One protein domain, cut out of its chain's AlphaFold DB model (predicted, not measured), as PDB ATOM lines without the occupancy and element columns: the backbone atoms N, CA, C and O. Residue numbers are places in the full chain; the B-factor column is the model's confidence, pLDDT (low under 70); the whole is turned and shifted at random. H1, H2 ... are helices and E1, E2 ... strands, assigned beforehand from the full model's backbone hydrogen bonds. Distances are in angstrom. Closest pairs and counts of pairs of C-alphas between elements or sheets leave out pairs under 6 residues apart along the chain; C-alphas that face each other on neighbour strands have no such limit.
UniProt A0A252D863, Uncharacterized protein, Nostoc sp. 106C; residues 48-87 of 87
ATOM      1  N   ASN A  48     -32.540  12.519  39.169       94.06
ATOM      2  CA  ASN A  48     -32.102  11.299  38.495       94.06
ATOM      3  C   ASN A  48     -31.629  10.222  39.486       94.06
ATOM      4  O   ASN A  48     -31.112   9.189  39.067       94.06
ATOM      5  N   TRP A  49     -31.753  10.474  40.792       93.50
ATOM      6  CA  TRP A  49     -31.388   9.510  41.818       93.50
ATOM      7  C   TRP A  49     -32.250   8.244  41.718       93.50
ATOM      8  O   TRP A  49     -33.475   8.319  41.623       93.50
ATOM      9  N   ILE A  50     -31.590   7.089  41.790       92.50
ATOM     10  CA  ILE A  50     -32.209   5.767  41.900       92.50
ATOM     11  C   ILE A  50     -31.523   4.980  43.030       92.50
ATOM     12  O   ILE A  50     -30.336   5.212  43.274       92.50
ATOM     13  N   PRO A  51     -32.199   4.017  43.688       90.50
ATOM     14  CA  PRO A  51     -31.635   3.259  44.817       90.50
ATOM     15  C   PRO A  51     -30.365   2.459  44.496       90.50
ATOM     16  O   PRO A  51     -29.595   2.139  45.400       90.50
ATOM     17  N   LEU A  52     -30.146   2.143  43.214       87.19
ATOM     18  CA  LEU A  52     -28.964   1.443  42.702       87.19
ATOM     19  C   LEU A  52     -27.771   2.380  42.433       87.19
ATOM     20  O   LEU A  52     -26.648   1.910  42.245       87.19
ATOM     21  N   LEU A  53     -27.985   3.700  42.394       84.88
ATOM     22  CA  LEU A  53     -26.944   4.665  42.049       84.88
ATOM     23  C   LEU A  53     -25.831   4.633  43.103       84.88
ATOM     24  O   LEU A  53     -26.053   4.951  44.268       84.88
ATOM     25  N   GLY A  54     -24.619   4.266  42.685       75.94
ATOM     26  CA  GLY A  54     -23.459   4.188  43.577       75.94
ATOM     27  C   GLY A  54     -23.395   2.927  44.446       75.94
ATOM     28  O   GLY A  54     -22.453   2.800  45.228       75.94
ATOM     29  N   ARG A  55     -24.325   1.968  44.296       76.12
ATOM     30  CA  ARG A  55     -24.186   0.640  44.909       76.12
ATOM     31  C   ARG A  55     -23.094  -0.143  44.167       76.12
ATOM     32  O   ARG A  55     -23.248  -0.490  43.003       76.12
ATOM     33  N   CYS A  56     -21.951  -0.304  44.842       59.28
ATOM     34  CA  CYS A  56     -20.730  -1.032  44.471       59.28
ATOM     35  C   CYS A  56     -20.517  -1.367  42.977       59.28
ATOM     36  O   CYS A  56     -20.822  -2.457  42.512       59.28
ATOM     37  N   LEU A  57     -19.790  -0.497  42.277       53.72
ATOM     38  CA  LEU A  57     -18.846  -0.898  41.232       53.72
ATOM     39  C   LEU A  57     -17.519  -0.207  41.556       53.72
ATOM     40  O   LEU A  57     -17.305   0.938  41.165       53.72
ATOM     41  N   VAL A  58     -16.618  -0.867  42.292       48.16
ATOM     42  CA  VAL A  58     -15.213  -0.439  42.270       48.16
ATOM     43  C   VAL A  58     -14.641  -0.965  40.965       48.16
ATOM     44  O   VAL A  58     -14.297  -2.140  40.843       48.16
ATOM     45  N   THR A  59     -14.601  -0.102  39.955       47.69
ATOM     46  CA  THR A  59     -13.869  -0.369  38.723       47.69
ATOM     47  C   THR A  59     -12.405  -0.032  38.989       47.69
ATOM     48  O   THR A  59     -12.006   1.130  39.030       47.69
ATOM     49  N   ASN A  60     -11.566  -1.044  39.212       49.72
ATOM     50  CA  ASN A  60     -10.155  -0.838  38.901       49.72
ATOM     51  C   ASN A  60      -9.998  -0.978  37.375       49.72
ATOM     52  O   ASN A  60     -10.859  -1.558  36.710       49.72
ATOM     53  N   ARG A  61      -8.918  -0.438  36.799       51.91
ATOM     54  CA  ARG A  61      -8.660  -0.429  35.341       51.91
ATOM     55  C   ARG A  61      -8.704  -1.833  34.686       51.91
ATOM     56  O   ARG A  61      -8.703  -1.921  33.464       51.91
ATOM     57  N   TYR A  62      -8.752  -2.908  35.475       51.09
ATOM     58  CA  TYR A  62      -8.611  -4.296  35.042       51.09
ATOM     59  C   TYR A  62      -9.746  -5.235  35.497       51.09
ATOM     60  O   TYR A  62      -9.775  -6.380  35.054       51.09
ATOM     61  N   SER A  63     -10.670  -4.807  36.368       51.47
ATOM     62  CA  SER A  63     -11.781  -5.634  36.859       51.47
ATOM     63  C   SER A  63     -12.819  -4.816  37.639       51.47
ATOM     64  O   SER A  63     -12.475  -4.004  38.501       51.47
ATOM     65  N   SER A  64     -14.100  -5.077  37.372       55.09
ATOM     66  CA  SER A  64     -15.230  -4.697  38.224       55.09
ATOM     67  C   SER A  64     -15.508  -5.833  39.213       55.09
ATOM     68  O   SER A  64     -16.208  -6.788  38.879       55.09
ATOM     69  N   THR A  65     -14.941  -5.761  40.416       53.56
ATOM     70  CA  THR A  65     -15.205  -6.749  41.474       53.56
ATOM     71  C   THR A  65     -16.064  -6.112  42.568       53.56
ATOM     72  O   THR A  65     -15.713  -5.065  43.113       53.56
ATOM     73  N   LEU A  66     -17.199  -6.742  42.888       57.62
ATOM     74  CA  LEU A  66     -18.058  -6.378  44.017       57.62
ATOM     75  C   LEU A  66     -17.331  -6.712  45.325       57.62
ATOM     76  O   LEU A  66     -17.188  -7.882  45.664       57.62
ATOM     77  N   LEU A  67     -16.875  -5.695  46.063       59.56
ATOM     78  CA  LEU A  67     -16.255  -5.885  47.385       59.56
ATOM     79  C   LEU A  67     -17.243  -6.494  48.396       59.56
ATOM     80  O   LEU A  67     -16.834  -7.242  49.277       59.56
ATOM     81  N   PHE A  68     -18.538  -6.209  48.222       67.44
ATOM     82  CA  PHE A  68     -19.645  -6.760  49.002       67.44
ATOM     83  C   PHE A  68     -20.818  -7.051  48.050       67.44
ATOM     84  O   PHE A  68     -21.497  -6.116  47.623       67.44
ATOM     85  N   PRO A  69     -21.023  -8.311  47.625       70.06
ATOM     86  CA  PRO A  69     -22.067  -8.638  46.660       70.06
ATOM     87  C   PRO A  69     -23.455  -8.618  47.316       70.06
ATOM     88  O   PRO A  69     -23.817  -9.519  48.070       70.06
ATOM     89  N   GLU A  70     -24.261  -7.613  46.977       75.69
ATOM     90  CA  GLU A  70     -25.686  -7.553  47.319       75.69
ATOM     91  C   GLU A  70     -26.499  -8.360  46.290       75.69
ATOM     92  O   GLU A  70     -27.106  -7.820  45.366       75.69
ATOM     93  N   LEU A  71     -26.478  -9.690  46.416       81.38
ATOM     94  CA  LEU A  71     -27.080 -10.620  45.441       81.38
ATOM     95  C   LEU A  71     -28.610 -10.506  45.312       81.38
ATOM     96  O   LEU A  71     -29.192 -11.082  44.399       81.38
ATOM     97  N   TRP A  72     -29.263  -9.795  46.233       82.25
ATOM     98  CA  TRP A  72     -30.711  -9.575  46.243       82.25
ATOM     99  C   TRP A  72     -31.148  -8.315  45.487       82.25
ATOM    100  O   TRP A  72     -32.345  -8.021  45.475       82.25
ATOM    101  N   LEU A  73     -30.212  -7.546  44.919       87.00
ATOM    102  CA  LEU A  73     -30.552  -6.365  44.130       87.00
ATOM    103  C   LEU A  73     -31.257  -6.761  42.832       87.00
ATOM    104  O   LEU A  73     -30.821  -7.659  42.111       87.00
ATOM    105  N   ASP A  74     -32.326  -6.037  42.522       88.69
ATOM    106  CA  ASP A  74     -33.036  -6.145  41.256       88.69
ATOM    107  C   ASP A  74     -32.523  -5.072  40.285       88.69
ATOM    108  O   ASP A  74     -32.721  -3.876  40.504       88.69
ATOM    109  N   TRP A  75     -31.852  -5.508  39.217       86.50
ATOM    110  CA  TRP A  75     -31.308  -4.638  38.168       86.50
ATOM    111  C   TRP A  75     -32.298  -4.340  37.036       86.50
ATOM    112  O   TRP A  75     -32.056  -3.419  36.257       86.50
ATOM    113  N   ASN A  76     -33.397  -5.093  36.935       90.62
ATOM    114  CA  ASN A  76     -34.431  -4.859  35.926       90.62
ATOM    115  C   ASN A  76     -35.379  -3.736  36.351       90.62
ATOM    116  O   ASN A  76     -35.872  -2.998  35.499       90.62
ATOM    117  N   ASP A  77     -35.607  -3.587  37.656       92.31
ATOM    118  CA  ASP A  77     -36.422  -2.514  38.213       92.31
ATOM    119  C   ASP A  77     -35.745  -1.864  39.426       92.31
ATOM    120  O   ASP A  77     -35.680  -2.404  40.532       92.31
ATOM    121  N   SER A  78     -35.269  -0.636  39.211       91.75
ATOM    122  CA  SER A  78     -34.558   0.142  40.225       91.75
ATOM    123  C   SER A  78     -35.411   0.470  41.455       91.75
ATOM    124  O   SER A  78     -34.836   0.685  42.521       91.75
ATOM    125  N   TRP A  79     -36.745   0.494  41.343       94.62
ATOM    126  CA  TRP A  79     -37.661   0.908  42.415       94.62
ATOM    127  C   TRP A  79     -38.216  -0.254  43.247       94.62
ATOM    128  O   TRP A  79     -39.051  -0.034  44.127       94.62
ATOM    129  N   GLN A  80     -37.731  -1.478  43.034       95.06
ATOM    130  CA  GLN A  80     -38.101  -2.612  43.874       95.06
ATOM    131  C   GLN A  80     -37.659  -2.412  45.323       95.06
ATOM    132  O   GLN A  80     -36.556  -1.940  45.606       95.06
ATOM    133  N   PHE A  81     -38.503  -2.840  46.266       93.88
ATOM    134  CA  PHE A  81     -38.240  -2.684  47.700       93.88
ATOM    135  C   PHE A  81     -36.915  -3.330  48.140       93.88
ATOM    136  O   PHE A  81     -36.233  -2.817  49.027       93.88
ATOM    137  N   ASN A  82     -36.497  -4.402  47.459       90.44
ATOM    138  CA  ASN A  82     -35.207  -5.057  47.680       90.44
ATOM    139  C   ASN A  82     -34.002  -4.120  47.512       90.44
ATOM    140  O   ASN A  82     -33.002  -4.315  48.197       90.44
ATOM    141  N   ASN A  83     -34.104  -3.098  46.658       90.75
ATOM    142  CA  ASN A  83     -33.038  -2.123  46.424       90.75
ATOM    143  C   ASN A  83     -33.010  -1.007  47.485       90.75
ATOM    144  O   ASN A  83     -32.008  -0.304  47.620       90.75
ATOM    145  N   PHE A  84     -34.093  -0.829  48.250       91.75
ATOM    146  CA  PHE A  84     -34.172   0.129  49.359       91.75
ATOM    147  C   PHE A  84     -33.754  -0.479  50.692       91.75
ATOM    148  O   PHE A  84     -33.093   0.183  51.493       91.75
ATOM    149  N   LEU A  85     -34.162  -1.724  50.940       90.44
ATOM    150  CA  LEU A  85     -33.934  -2.393  52.210       90.44
ATOM    151  C   LEU A  85     -32.440  -2.692  52.405       90.44
ATOM    152  O   LEU A  85     -31.867  -3.531  51.711       90.44
ATOM    153  N   VAL A  86     -31.824  -2.012  53.373       84.75
ATOM    154  CA  VAL A  86     -30.453  -2.287  53.827       84.75
ATOM    155  C   VAL A  86     -30.475  -3.521  54.730       84.75
ATOM    156  O   VAL A  86     -31.327  -3.612  55.618       84.75
ATOM    157  N   ARG A  87     -29.566  -4.467  54.480       77.44
ATOM    158  CA  ARG A  87     -29.428  -5.732  55.211       77.44
ATOM    159  C   ARG A  87     -28.009  -5.913  55.722       77.44
ATOM    160  O   ARG A  87     -27.088  -5.398  55.053       77.44
TER     161      ARG A  87
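Overview. This is residues 48 to 87 of the 87 residues of an uncharacterized protein of Nostoc sp. 106C (UniProt A0A252D863). This is a model with little regular structure, mostly loop, with a small hairpin of two strands, E1 and E2, at one end of its longest axis and a one-turn helix, H1, at the other. The named elements, in the order E1, E2, H1, hold only 10 of the 40 printed residues; the class is mixed. The whole is only just loose, close to compact, with a radius of gyration of the C-alphas of 11.1 A and spans of 32 by 24 by 16 A.

Along the chain. Start at C-alpha 48, at (-32.102, 11.299, 38.495), and go on to E1, residues 58 to 60, which is 6.1 A long and begins with C-alpha 58 at (-15.213, -0.439, 42.270). E2 is residues 63 to 65, 5.9 A. H1, residues 81 to 84, 5.2 A, ends at (-34.172, 0.129, 49.359).

Arrangement. Look first at E1 and E2, an antiparallel hairpin with a tight link and 155 degrees between directions. C-alphas 59 and 64 face each other at 4.6 A; N 60 and O 63 are within hydrogen-bond range at 3.2 A. E1 and H1 are apart. H1 is too short for any O i to N i+4 pair; its one O i to N i+3 pair is within range.

Size, cuts and confidence. The C-alphas farthest apart, those of Tyr 62 and Phe 81, are 32.3 A from each other. The printed part has no cut; the link from E2 to H1, residues 66 to 80, is long. Confidence is low, under 70, at residues 56 to 68.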